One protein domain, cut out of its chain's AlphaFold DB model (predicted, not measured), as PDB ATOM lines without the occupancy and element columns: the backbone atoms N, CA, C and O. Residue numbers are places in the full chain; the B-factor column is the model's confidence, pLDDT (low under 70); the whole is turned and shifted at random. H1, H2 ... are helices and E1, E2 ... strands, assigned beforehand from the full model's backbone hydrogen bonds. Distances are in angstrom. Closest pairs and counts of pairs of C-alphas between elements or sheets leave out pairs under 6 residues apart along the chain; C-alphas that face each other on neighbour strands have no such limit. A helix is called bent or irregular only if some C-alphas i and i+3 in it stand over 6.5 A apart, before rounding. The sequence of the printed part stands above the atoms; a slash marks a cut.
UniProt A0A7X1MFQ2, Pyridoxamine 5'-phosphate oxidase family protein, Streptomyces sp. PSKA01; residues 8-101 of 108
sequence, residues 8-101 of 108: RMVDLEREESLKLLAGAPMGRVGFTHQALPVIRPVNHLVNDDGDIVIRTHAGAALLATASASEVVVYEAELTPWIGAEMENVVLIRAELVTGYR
ATOM      1  N   ARG A   8      82.081 -13.087  26.444       82.62
ATOM      2  CA  ARG A   8      80.747 -13.659  26.631       82.62
ATOM      3  C   ARG A   8      80.286 -13.331  28.047       82.62
ATOM      4  O   ARG A   8      81.032 -13.578  28.991       82.62
ATOM      5  N   MET A   9      79.060 -12.840  28.189       84.88
ATOM      6  CA  MET A   9      78.388 -12.758  29.486       84.88
ATOM      7  C   MET A   9      77.829 -14.134  29.853       84.88
ATOM      8  O   MET A   9      77.272 -14.833  29.003       84.88
ATOM      9  N   VAL A  10      78.026 -14.533  31.104       88.50
ATOM     10  CA  VAL A  10      77.445 -15.741  31.692       88.50
ATOM     11  C   VAL A  10      76.671 -15.320  32.925       88.50
ATOM     12  O   VAL A  10      77.246 -14.637  33.775       88.50
ATOM     13  N   ASP A  11      75.402 -15.712  32.991       89.94
ATOM     14  CA  ASP A  11      74.572 -15.525  34.176       89.94
ATOM     15  C   ASP A  11      75.215 -16.208  35.382       89.94
ATOM     16  O   ASP A  11      75.742 -17.320  35.285       89.94
ATOM     17  N   LEU A  12      75.193 -15.512  36.510       91.19
ATOM     18  CA  LEU A  12      75.633 -16.033  37.790       91.19
ATOM     19  C   LEU A  12      74.432 -16.493  38.599       91.19
ATOM     20  O   LEU A  12      73.391 -15.835  38.627       91.19
ATOM     21  N   GLU A  13      74.628 -17.580  39.336       90.25
ATOM     22  CA  GLU A  13      73.677 -17.994  40.357       90.25
ATOM     23  C   GLU A  13      73.550 -16.913  41.441       90.25
ATOM     24  O   GLU A  13      74.481 -16.134  41.703       90.25
ATOM     25  N   ARG A  14      72.394 -16.874  42.114       87.25
ATOM     26  CA  ARG A  14      72.098 -15.878  43.161       87.25
ATOM     27  C   ARG A  14      73.180 -15.840  44.241       87.25
ATOM     28  O   ARG A  14      73.638 -14.765  44.615       87.25
ATOM     29  N   GLU A  15      73.597 -17.006  44.729       89.81
ATOM     30  CA  GLU A  15      74.608 -17.123  45.785       89.81
ATOM     31  C   GLU A  15      75.973 -16.581  45.337       89.81
ATOM     32  O   GLU A  15      76.648 -15.877  46.086       89.81
ATOM     33  N   GLU A  16      76.376 -16.859  44.097       89.56
ATOM     34  CA  GLU A  16      77.640 -16.373  43.544       89.56
ATOM     35  C   GLU A  16      77.612 -14.855  43.331       89.56
ATOM     36  O   GLU A  16      78.579 -14.161  43.649       89.56
ATOM     37  N   SER A  17      76.472 -14.327  42.884       88.62
ATOM     38  CA  SER A  17      76.239 -12.888  42.759       88.62
ATOM     39  C   SER A  17      76.330 -12.178  44.114       88.62
ATOM     40  O   SER A  17      77.014 -11.164  44.230       88.62
ATOM     41  N   LEU A  18      75.706 -12.735  45.160       89.38
ATOM     42  CA  LEU A  18      75.760 -12.186  46.520       89.38
ATOM     43  C   LEU A  18      77.166 -12.259  47.125       89.38
ATOM     44  O   LEU A  18      77.588 -11.310  47.780       89.38
ATOM     45  N   LYS A  19      77.925 -13.331  46.869       88.81
ATOM     46  CA  LYS A  19      79.330 -13.436  47.302       88.81
ATOM     47  C   LYS A  19      80.211 -12.366  46.662       88.81
ATOM     48  O   LYS A  19      81.022 -11.753  47.352       88.81
ATOM     49  N   LEU A  20      80.047 -12.115  45.361       87.88
ATOM     50  CA  LEU A  20      80.759 -11.027  44.682       87.88
ATOM     51  C   LEU A  20      80.353  -9.662  45.240       87.88
ATOM     52  O   LEU A  20      81.210  -8.806  45.452       87.88
ATOM     53  N   LEU A  21      79.063  -9.485  45.527       86.38
ATOM     54  CA  LEU A  21      78.538  -8.267  46.122       86.38
ATOM     55  C   LEU A  21      79.118  -8.012  47.515       86.38
ATOM     56  O   LEU A  21      79.545  -6.898  47.792       86.38
ATOM     57  N   ALA A  22      79.182  -9.035  48.368       87.50
ATOM     58  CA  ALA A  22      79.757  -8.959  49.711       87.50
ATOM     59  C   ALA A  22      81.255  -8.610  49.705       87.50
ATOM     60  O   ALA A  22      81.757  -8.007  50.650       87.50
ATOM     61  N   GLY A  23      81.971  -8.982  48.639       86.50
ATOM     62  CA  GLY A  23      83.389  -8.670  48.462       86.50
ATOM     63  C   GLY A  23      83.674  -7.235  48.007       86.50
ATOM     64  O   GLY A  23      84.829  -6.808  48.050       86.50
ATOM     65  N   ALA A  24      82.658  -6.487  47.571       84.44
ATOM     66  CA  ALA A  24      82.808  -5.094  47.176       84.44
ATOM     67  C   ALA A  24      82.462  -4.171  48.356       84.44
ATOM     68  O   ALA A  24      81.376  -4.287  48.910       84.44
ATOM     69  N   PRO A  25      83.337  -3.227  48.745       72.88
ATOM     70  CA  PRO A  25      83.076  -2.338  49.881       72.88
ATOM     71  C   PRO A  25      82.050  -1.236  49.570       72.88
ATOM     72  O   PRO A  25      81.528  -0.603  50.485       72.88
ATOM     73  N   MET A  26      81.796  -0.983  48.284       80.19
ATOM     74  CA  MET A  26      80.917   0.076  47.806       80.19
ATOM     75  C   MET A  26      80.091  -0.417  46.619       80.19
ATOM     76  O   MET A  26      80.575  -1.168  45.767       80.19
ATOM     77  N   GLY A  27      78.860   0.069  46.532       81.56
ATOM     78  CA  GLY A  27      78.049  -0.018  45.334       81.56
ATOM     79  C   GLY A  27      77.184   1.208  45.119       81.56
ATOM     80  O   GLY A  27      77.464   2.293  45.619       81.56
ATOM     81  N   ARG A  28      76.151   1.051  44.308       79.81
ATOM     82  CA  ARG A  28      75.255   2.085  43.824       79.81
ATOM     83  C   ARG A  28      73.848   1.604  44.019       79.81
ATOM     84  O   ARG A  28      73.539   0.491  43.626       79.81
ATOM     85  N   VAL A  29      73.000   2.463  44.551       78.25
ATOM     86  CA  VAL A  29      71.567   2.229  44.637       78.25
ATOM     87  C   VAL A  29      70.852   3.193  43.693       78.25
ATOM     88  O   VAL A  29      71.024   4.411  43.772       78.25
ATOM     89  N   GLY A  30      70.107   2.636  42.748       77.31
ATOM     90  CA  GLY A  30      69.195   3.322  41.852       77.31
ATOM     91  C   GLY A  30      67.790   3.251  42.427       77.31
ATOM     92  O   GLY A  30      67.357   2.167  42.777       77.31
ATOM     93  N   PHE A  31      67.086   4.367  42.536       73.50
ATOM     94  CA  PHE A  31      65.685   4.418  42.951       73.50
ATOM     95  C   PHE A  31      64.978   5.547  42.206       73.50
ATOM     96  O   PHE A  31      65.616   6.452  41.664       73.50
ATOM     97  N   THR A  32      63.651   5.493  42.150       69.50
ATOM     98  CA  THR A  32      62.859   6.614  41.634       69.50
ATOM     99  C   THR A  32      62.534   7.550  42.789       69.50
ATOM    100  O   THR A  32      62.240   7.096  43.883       69.50
ATOM    101  N   HIS A  33      62.614   8.858  42.568       71.06
ATOM    102  CA  HIS A  33      62.161   9.861  43.522       71.06
ATOM    103  C   HIS A  33      61.389  10.938  42.774       71.06
ATOM    104  O   HIS A  33      61.930  11.551  41.858       71.06
ATOM    105  N   GLN A  34      60.121  11.160  43.136       74.50
ATOM    106  CA  GLN A  34      59.248  12.115  42.434       74.50
ATOM    107  C   GLN A  34      59.231  11.888  40.907       74.50
ATOM    108  O   GLN A  34      59.303  12.834  40.126       74.50
ATOM    109  N   ALA A  35      59.171  10.620  40.482       75.12
ATOM    110  CA  ALA A  35      59.256  10.188  39.080       75.12
ATOM    111  C   ALA A  35      60.602  10.453  38.366       75.12
ATOM    112  O   ALA A  35      60.710  10.216  37.163       75.12
ATOM    113  N   LEU A  36      61.643  10.884  39.084       74.31
ATOM    114  CA  LEU A  36      62.992  11.049  38.545       74.31
ATOM    115  C   LEU A  36      63.891   9.871  38.947       74.31
ATOM    116  O   LEU A  36      63.933   9.520  40.129       74.31
ATOM    117  N   PRO A  37      64.641   9.266  38.007       75.75
ATOM    118  CA  PRO A  37      65.617   8.239  38.342       75.75
ATOM    119  C   PRO A  37      66.821   8.864  39.057       75.75
ATOM    120  O   PRO A  37      67.428   9.824  38.576       75.75
ATOM    121  N   VAL A  38      67.192   8.297  40.202       76.12
ATOM    122  CA  VAL A  38      68.319   8.734  41.027       76.12
ATOM    123  C   VAL A  38      69.247   7.552  41.262       76.12
ATOM    124  O   VAL A  38      68.800   6.507  41.710       76.12
ATOM    125  N   ILE A  39      70.548   7.723  41.005       78.12
ATOM    126  CA  ILE A  39      71.596   6.749  41.348       78.12
ATOM    127  C   ILE A  39      72.523   7.382  42.391       78.12
ATOM    128  O   ILE A  39      72.936   8.543  42.246       78.12
ATOM    129  N   ARG A  40      72.831   6.652  43.467       73.69
ATOM    130  CA  ARG A  40      73.702   7.113  44.562       73.69
ATOM    131  C   ARG A  40      74.742   6.059  44.941       73.69
ATOM    132  O   ARG A  40      74.352   4.906  45.094       73.69
ATOM    133  N   PRO A  41      76.022   6.431  45.138       79.31
ATOM    134  CA  PRO A  41      77.006   5.529  45.724       79.31
ATOM    135  C   PRO A  41      76.688   5.297  47.206       79.31
ATOM    136  O   PRO A  41      76.265   6.221  47.904       79.31
ATOM    137  N   VAL A  42      76.888   4.072  47.682       77.12
ATOM    138  CA  VAL A  42      76.625   3.661  49.062       77.12
ATOM    139  C   VAL A  42      77.628   2.612  49.526       77.12
ATOM    140  O   VAL A  42      78.062   1.767  48.747       77.12
ATOM    141  N   ASN A  43      77.944   2.635  50.819       83.12
ATOM    142  CA  ASN A  43      78.612   1.506  51.458       83.12
ATOM    143  C   ASN A  43      77.558   0.485  51.878       83.12
ATOM    144  O   ASN A  43      76.528   0.854  52.457       83.12
ATOM    145  N   HIS A  44      77.837  -0.789  51.632       83.31
ATOM    146  CA  HIS A  44      76.938  -1.878  51.983       83.31
ATOM    147  C   HIS A  44      77.657  -3.028  52.673       83.31
ATOM    148  O   HIS A  44      78.877  -3.164  52.621       83.31
ATOM    149  N   LEU A  45      76.853  -3.870  53.307       86.38
ATOM    150  CA  LEU A  45      77.213  -5.201  53.766       86.38
ATOM    151  C   LEU A  45      76.138  -6.170  53.274       86.38
ATOM    152  O   LEU A  45      74.988  -5.779  53.085       86.38
ATOM    153  N   VAL A  46      76.507  -7.428  53.082       86.81
ATOM    154  CA  VAL A  46      75.555  -8.513  52.818       86.81
ATOM    155  C   VAL A  46      75.561  -9.409  54.049       86.81
ATOM    156  O   VAL A  46      76.640  -9.795  54.499       86.81
ATOM    157  N   ASN A  47      74.392  -9.677  54.630       87.00
ATOM    158  CA  ASN A  47      74.280 -10.605  55.760       87.00
ATOM    159  C   ASN A  47      74.158 -12.062  55.274       87.00
ATOM    160  O   ASN A  47      74.016 -12.325  54.078       87.00
ATOM    161  N   ASP A  48      74.178 -13.008  56.212       84.94
ATOM    162  CA  ASP A  48      74.080 -14.441  55.905       84.94
ATOM    163  C   ASP A  48      72.729 -14.831  55.272       84.94
ATOM    164  O   ASP A  48      72.660 -15.790  54.503       84.94
ATOM    165  N   ASP A  49      71.671 -14.053  55.524       84.88
ATOM    166  CA  ASP A  49      70.338 -14.242  54.935       84.88
ATOM    167  C   ASP A  49      70.244 -13.726  53.479       84.88
ATOM    168  O   ASP A  49      69.254 -13.955  52.775       84.88
ATOM    169  N   GLY A  50      71.289 -13.049  52.987       82.19
ATOM    170  CA  GLY A  50      71.345 -12.451  51.654       82.19
ATOM    171  C   GLY A  50      70.617 -11.109  51.529       82.19
ATOM    172  O   GLY A  50      70.336 -10.679  50.406       82.19
ATOM    173  N   ASP A  51      70.314 -10.452  52.647       83.44
ATOM    174  CA  ASP A  51      69.863  -9.065  52.675       83.44
ATOM    175  C   ASP A  51      71.049  -8.106  52.508       83.44
ATOM    176  O   ASP A  51      72.161  -8.342  52.998       83.44
ATOM    177  N   ILE A  52      70.793  -6.980  51.841       83.69
ATOM    178  CA  ILE A  52      71.782  -5.925  51.619       83.69
ATOM    179  C   ILE A  52      71.527  -4.816  52.638       83.69
ATOM    180  O   ILE A  52      70.492  -4.147  52.619       83.69
ATOM    181  N   VAL A  53      72.488  -4.610  53.530       82.75
ATOM    182  CA  VAL A  53      72.465  -3.564  54.551       82.75
ATOM    183  C   VAL A  53      73.234  -2.366  54.024       82.75
ATOM    184  O   VAL A  53      74.451  -2.422  53.871       82.75
ATOM    185  N   ILE A  54      72.537  -1.266  53.761       80.19
ATOM    186  CA  ILE A  54      73.129  -0.035  53.244       80.19
ATOM    187  C   ILE A  54      73.296   0.959  54.382       80.19
ATOM    188  O   ILE A  54      72.325   1.332  55.041       80.19
ATOM    189  N   ARG A  55      74.523   1.447  54.578       71.75
ATOM    190  CA  ARG A  55      74.757   2.622  55.417       71.75
ATOM    191  C   ARG A  55      74.521   3.866  54.569       71.75
ATOM    192  O   ARG A  55      74.930   3.910  53.409       71.75
ATOM    193  N   THR A  56      73.895   4.896  55.123       65.31
ATOM    194  CA  THR A  56      73.574   6.114  54.377       65.31
ATOM    195  C   THR A  56      73.560   7.373  55.251       65.31
ATOM    196  O   THR A  56      73.479   7.286  56.472       65.31
ATOM    197  N   HIS A  57      73.689   8.559  54.654       62.88
ATOM    198  CA  HIS A  57      73.633   9.852  55.360       62.88
ATOM    199  C   HIS A  57      72.184  10.367  55.437       62.88
ATOM    200  O   HIS A  57      71.331   9.920  54.676       62.88
ATOM    201  N   ALA A  58      71.880  11.319  56.329       52.50
ATOM    202  CA  ALA A  58      70.515  11.836  56.534       52.50
ATOM    203  C   ALA A  58      69.829  12.365  55.249       52.50
ATOM    204  O   ALA A  58      68.620  12.222  55.089       52.50
ATOM    205  N   GLY A  59      70.593  12.886  54.279       50.50
ATOM    206  CA  GLY A  59      70.089  13.312  52.960       50.50
ATOM    207  C   GLY A  59      69.592  12.177  52.050       50.50
ATOM    208  O   GLY A  59      68.921  12.424  51.051       50.50
ATOM    209  N   ALA A  60      69.875  10.928  52.409       54.50
ATOM    210  CA  ALA A  60      69.380   9.731  51.746       54.50
ATOM    211  C   ALA A  60      68.224   9.064  52.508       54.50
ATOM    212  O   ALA A  60      67.891   7.917  52.217       54.50
ATOM    213  N   ALA A  61      67.559   9.789  53.423       52.16
ATOM    214  CA  ALA A  61      66.271   9.403  54.011       52.16
ATOM    215  C   ALA A  61      65.216   8.998  52.956       52.16
ATOM    216  O   ALA A  61      64.274   8.275  53.263       52.16
ATOM    217  N   LEU A  62      65.422   9.387  51.694       54.50
ATOM    218  CA  LEU A  62      64.647   8.941  50.536       54.50
ATOM    219  C   LEU A  62      64.699   7.422  50.293       54.50
ATOM    220  O   LEU A  62      63.732   6.861  49.792       54.50
ATOM    221  N   LEU A  63      65.779   6.740  50.694       56.62
ATOM    222  CA  LEU A  63      65.857   5.273  50.672       56.62
ATOM    223  C   LEU A  63      64.936   4.636  51.718       56.62
ATOM    224  O   LEU A  63      64.437   3.541  51.496       56.62
ATOM    225  N   ALA A  64      64.691   5.311  52.845       55.12
ATOM    226  CA  ALA A  64      63.755   4.833  53.862       55.12
ATOM    227  C   ALA A  64      62.288   5.060  53.457       55.12
ATOM    228  O   ALA A  64      61.403   4.360  53.941       55.12
ATOM    229  N   THR A  65      62.027   6.023  52.564       53.25
ATOM    230  CA  THR A  65      60.700   6.247  51.968       53.25
ATOM    231  C   THR A  65      60.463   5.434  50.703       53.25
ATOM    232  O   THR A  65      59.332   5.432  50.215       53.25
ATOM    233  N   ALA A  66      61.498   4.760  50.183       54.66
ATOM    234  CA  ALA A  66      61.368   3.870  49.043       54.66
ATOM    235  C   ALA A  66      60.472   2.691  49.425       54.66
ATOM    236  O   ALA A  66      60.886   1.733  50.076       54.66
ATOM    237  N   SER A  67      59.190   2.816  49.097       50.62
ATOM    238  CA  SER A  67      58.203   1.764  49.322       50.62
ATOM    239  C   SER A  67      58.512   0.559  48.426       50.62
ATOM    240  O   SER A  67      59.150   0.708  47.388       50.62
ATOM    241  N   ALA A  68      58.012  -0.633  48.770       49.81
ATOM    242  CA  ALA A  68      58.194  -1.863  47.980       49.81
ATOM    243  C   ALA A  68      57.738  -1.761  46.501       49.81
ATOM    244  O   ALA A  68      57.943  -2.685  45.723       49.81
ATOM    245  N   SER A  69      57.092  -0.657  46.108       41.34
ATOM    246  CA  SER A  69      56.663  -0.352  44.740       41.34
ATOM    247  C   SER A  69      57.643   0.532  43.950       41.34
ATOM    248  O   SER A  69      57.425   0.741  42.759       41.34
ATOM    249  N   GLU A  70      58.708   1.053  44.567       52.56
ATOM    250  CA  GLU A  70      59.777   1.766  43.862       52.56
ATOM    251  C   GLU A  70      60.892   0.784  43.486       52.56
ATOM    252  O   GLU A  70      61.440   0.074  44.326       52.56
ATOM    253  N   VAL A  71      61.210   0.714  42.190       50.38
ATOM    254  CA  VAL A  71      62.252  -0.178  41.668       50.38
ATOM    255  C   VAL A  71      63.602   0.271  42.213       50.38
ATOM    256  O   VAL A  71      64.065   1.368  41.888       50.38
ATOM    257  N   VAL A  72      64.231  -0.592  43.014       57.06
ATOM    258  CA  VAL A  72      65.580  -0.373  43.535       57.06
ATOM    259  C   VAL A  72      66.584  -1.233  42.769       57.06
ATOM    260  O   VAL A  72      66.462  -2.455  42.736       57.06
ATOM    261  N   VAL A  73      67.583  -0.605  42.148       58.53
ATOM    262  CA  VAL A  73      68.655  -1.284  41.393       58.53
ATOM    263  C   VAL A  73      69.965  -1.160  42.158       58.53
ATOM    264  O   VAL A  73      70.297  -0.065  42.593       58.53
ATOM    265  N   TYR A  74      70.722  -2.249  42.311       53.53
ATOM    266  CA  TYR A  74      71.976  -2.244  43.068       53.53
ATOM    267  C   TYR A  74      73.186  -2.718  42.241       53.53
ATOM    268  O   TYR A  74      73.114  -3.781  41.632       53.53
ATOM    269  N   GLU A  75      74.297  -1.966  42.229       64.75
ATOM    270  CA  GLU A  75      75.532  -2.295  41.476       64.75
ATOM    271  C   GLU A  75      76.804  -2.022  42.300       64.75
ATOM    272  O   GLU A  75      76.983  -0.913  42.774       64.75
ATOM    273  N   ALA A  76      77.731  -2.975  42.437       67.50
ATOM    274  CA  ALA A  76      79.001  -2.786  43.158       67.50
ATOM    275  C   ALA A  76      80.159  -2.266  42.277       67.50
ATOM    276  O   ALA A  76      80.290  -2.682  41.129       67.50
ATOM    277  N   GLU A  77      81.059  -1.442  42.836       66.12
ATOM    278  CA  GLU A  77      82.293  -0.993  42.167       66.12
ATOM    279  C   GLU A  77      83.574  -1.323  42.947       66.12
ATOM    280  O   GLU A  77      83.605  -1.399  44.174       66.12
ATOM    281  N   LEU A  78      84.674  -1.459  42.201       51.16
ATOM    282  CA  LEU A  78      86.024  -1.688  42.708       51.16
ATOM    283  C   LEU A  78      86.898  -0.459  42.399       51.16
ATOM    284  O   LEU A  78      87.622  -0.508  41.415       51.16
ATOM    285  N   THR A  79      86.791   0.643  43.163       44.66
ATOM    286  CA  THR A  79      87.839   1.665  43.488       44.66
ATOM    287  C   THR A  79      87.187   2.847  44.252       44.66
ATOM    288  O   THR A  79      86.158   3.338  43.791       44.66
ATOM    289  N   PRO A  80      87.722   3.341  45.393       43.47
ATOM    290  CA  PRO A  80      86.972   4.227  46.294       43.47
ATOM    291  C   PRO A  80      87.348   5.721  46.237       43.47
ATOM    292  O   PRO A  80      88.523   6.072  46.155       43.47
ATOM    293  N   TRP A  81      86.360   6.594  46.470       52.62
ATOM    294  CA  TRP A  81      86.456   7.736  47.400       52.62
ATOM    295  C   TRP A  81      85.046   8.219  47.771       52.62
ATOM    296  O   TRP A  81      84.206   8.264  46.883       52.62
ATOM    297  N   ILE A  82      84.794   8.553  49.047       50.56
ATOM    298  CA  ILE A  82      83.928   9.650  49.550       50.56
ATOM    299  C   ILE A  82      83.926   9.586  51.091       50.56
ATOM    300  O   ILE A  82      83.482   8.608  51.688       50.56
ATOM    301  N   GLY A  83      84.425  10.646  51.731       51.81
ATOM    302  CA  GLY A  83      84.307  10.880  53.171       51.81
ATOM    303  C   GLY A  83      83.084  11.742  53.472       51.81
ATOM    304  O   GLY A  83      83.187  12.964  53.486       51.81
ATOM    305  N   ALA A  84      81.936  11.112  53.700       54.47
ATOM    306  CA  ALA A  84      80.773  11.756  54.305       54.47
ATOM    307  C   ALA A  84      80.354  10.938  55.529       54.47
ATOM    308  O   ALA A  84      80.373   9.708  55.471       54.47
ATOM    309  N   GLU A  85      79.998  11.597  56.632       50.06
ATOM    310  CA  GLU A  85      79.513  10.899  57.824       50.06
ATOM    311  C   GLU A  85      78.165  10.220  57.530       50.06
ATOM    312  O   GLU A  85      77.247  10.814  56.959       50.06
ATOM    313  N   MET A  86      78.073   8.928  57.849       56.28
ATOM    314  CA  MET A  86      76.947   8.069  57.491       56.28
ATOM    315  C   MET A  86      76.212   7.635  58.764       56.28
ATOM    316  O   MET A  86      76.682   6.754  59.484       56.28
ATOM    317  N   GLU A  87      75.072   8.264  59.043       54.78
ATOM    318  CA  GLU A  87      74.352   8.155  60.324       54.78
ATOM    319  C   GLU A  87      73.193   7.139  60.319       54.78
ATOM    320  O   GLU A  87      72.731   6.734  61.380       54.78
ATOM    321  N   ASN A  88      72.720   6.706  59.144       56.53
ATOM    322  CA  ASN A  88      71.521   5.872  58.985       56.53
ATOM    323  C   ASN A  88      71.830   4.506  58.352       56.53
ATOM    324  O   ASN A  88      72.828   4.342  57.647       56.53
ATOM    325  N   VAL A  89      70.941   3.532  58.571       56.44
ATOM    326  CA  VAL A  89      71.013   2.182  57.988       56.44
ATOM    327  C   VAL A  89      69.665   1.809  57.369       56.44
ATOM    328  O   VAL A  89      68.628   1.988  58.000       56.44
ATOM    329  N   VAL A  90      69.688   1.276  56.146       66.38
ATOM    330  CA  VAL A  90      68.514   0.753  55.430       66.38
ATOM    331  C   VAL A  90      68.752  -0.719  55.101       66.38
ATOM    332  O   VAL A  90      69.833  -1.081  54.635       66.38
ATOM    333  N   LEU A  91      67.746  -1.563  55.337       64.19
ATOM    334  CA  LEU A  91      67.757  -2.975  54.956       64.19
ATOM    335  C   LEU A  91      66.999  -3.149  53.638       64.19
ATOM    336  O   LEU A  91      65.825  -2.793  53.556       64.19
ATOM    337  N   ILE A  92      67.654  -3.724  52.634       71.19
ATOM    338  CA  ILE A  92      67.023  -4.089  51.366       71.19
ATOM    339  C   ILE A  92      66.955  -5.605  51.269       71.19
ATOM    340  O   ILE A  92      67.980  -6.286  51.176       71.19
ATOM    341  N   ARG A  93      65.726  -6.121  51.217       68.56
ATOM    342  CA  ARG A  93      65.477  -7.507  50.840       68.56
ATOM    343  C   ARG A  93      65.548  -7.626  49.324       68.56
ATOM    344  O   ARG A  93      64.675  -7.133  48.613       68.56
ATOM    345  N   ALA A  94      66.592  -8.279  48.829       67.25
ATOM    346  CA  ALA A  94      66.755  -8.508  47.401       67.25
ATOM    347  C   ALA A  94      65.907  -9.710  46.950       67.25
ATOM    348  O   ALA A  94      66.327 -10.867  47.081       67.25
ATOM    349  N   GLU A  95      64.718  -9.432  46.413       66.00
ATOM    350  CA  GLU A  95      63.847 -10.448  45.801       66.00
ATOM    351  C   GLU A  95      64.440 -11.008  44.500       66.00
ATOM    352  O   GLU A  95      64.276 -12.188  44.196       66.00
ATOM    353  N   LEU A  96      65.204 -10.189  43.769       70.56
ATOM    354  CA  LEU A  96      65.942 -10.586  42.574       70.56
ATOM    355  C   LEU A  96      67.394 -10.110  42.668       70.56
ATOM    356  O   LEU A  96      67.657  -8.938  42.925       70.56
ATOM    357  N   VAL A  97      68.337 -11.019  42.418       76.88
ATOM    358  CA  VAL A  97      69.768 -10.709  42.305       76.88
ATOM    359  C   VAL A  97      70.237 -11.229  40.957       76.88
ATOM    360  O   VAL A  97      70.152 -12.426  40.702       76.88
ATOM    361  N   THR A  98      70.715 -10.332  40.096       76.44
ATOM    362  CA  THR A  98      71.251 -10.688  38.777       76.44
ATOM    363  C   THR A  98      72.733 -10.353  38.744       76.44
ATOM    364  O   THR A  98      73.114  -9.222  39.041       76.44
ATOM    365  N   GLY A  99      73.569 -11.323  38.386       78.25
ATOM    366  CA  GLY A  99      75.005 -11.135  38.223       78.25
ATOM    367  C   GLY A  99      75.475 -11.711  36.897       78.25
ATOM    368  O   GLY A  99      74.924 -12.691  36.405       78.25
ATOM    369  N   TYR A 100      76.519 -11.111  36.329       84.06
ATOM    370  CA  TYR A 100      77.128 -11.585  35.092       84.06
ATOM    371  C   TYR A 100      78.639 -11.685  35.251       84.06
ATOM    372  O   TYR A 100      79.290 -10.760  35.735       84.06
ATOM    373  N   ARG A 101      79.221 -12.782  34.768       83.06
ATOM    374  CA  ARG A 101      80.669 -12.907  34.584       83.06
ATOM    375  C   ARG A 101      81.029 -12.731  33.118       83.06
ATOM    376  O   ARG A 101      80.471 -13.397  32.248       83.06
TER     377      ARG A 101
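Overview. This is residues 8 to 101 of the 108 residues of the protein "Pyridoxamine 5'-phosphate oxidase family protein" of Streptomyces sp. PSKA01 (UniProt A0A7X1MFQ2). A strongly twisted sheet of five strands, folded over at a bend in E3, curls round the short helix H2, while H1 packs between this sheet and a small ribbon of two strands, E1 and E7, at one end of the longest axis. The printed part has 94 residues, with seven named strands and two named helices in the order E1 H1 E2 E3 E4 H2 E5 E6 E7. The large sheet runs E5 - E2 - E3 - E4 - E6, and both sheets are antiparallel throughout; the class is mixed, helices and strands. The whole is compact, with a radius of gyration of the C-alphas of 13.3 A and spans of 37 by 30 by 26 A.

Along the chain. E1 is residues 8 to 12, from C-alpha 8 at (80.747, -13.659, 26.631). H1 is residues 14 to 22, 12.2 A long. E2, residues 26 to 33, is 21.6 A long. E3, residues 36 to 46, is 27.3 A long and bends by 75 degrees at residue 43, where C-alpha 43 is at (78.612, 1.506, 51.458). E4 is residues 52 to 56. H2, residues 58 to 63, is irregular: C-alphas 59 and 62 are 7.4 A apart. E5 is residues 73 to 77, 13.7 A long, and E6 is residues 88 to 92, 13.3 A long. E7, residues 99 to 101, ends at C-alpha 101 at (80.669, -12.907, 34.584).

Arrangement. E1 and E7 are antiparallel neighbours at 139 degrees, with N 12 and O 99 2.8 A apart. The closest C-alphas of H1 and E7, those of Ser 17 and Gly 99, are 5.0 A apart. H1 and H2 are on the same face of the five-stranded sheet, two layers, with helices on one face of a sheet. H1 has a height of 9.5 A over the sheet; its closest C-alpha pair with E3 is Ala 22 and Val 46, 5.2 A. E2, E3 and E4 form a meander, each strand the antiparallel neighbour of the one before, through two hairpins. The pairing is staggered: E3 pairs with E2 over residues 36 to 43 (N 29 and O 40, 2.8 A) and with E4 over residues 43 to 46 (N 53 and O 45, 2.8 A). The edge strands are E5, beside E2 (N 28 and O 75, 2.6 A), and E6, beside E4 (N 54 and O 90, 2.8 A). The closest C-alphas of H2 and E6, those of Ala 58 and Asn 88, are 6.5 A apart. Every O i to N i+4 pair is within hydrogen-bond range in H1; in H2 0 of 2 are, and 2 of 3 O i to N i+3 pairs.

Size, cuts and confidence. The C-alphas of Arg 8 and Glu 87, the two farthest apart, are 40.6 A apart. The printed part has no cut and no long link. The mean pLDDT of the printed part is 70.9; residue 32, residues 56 to 91 and residues 93 to 95 are under 70.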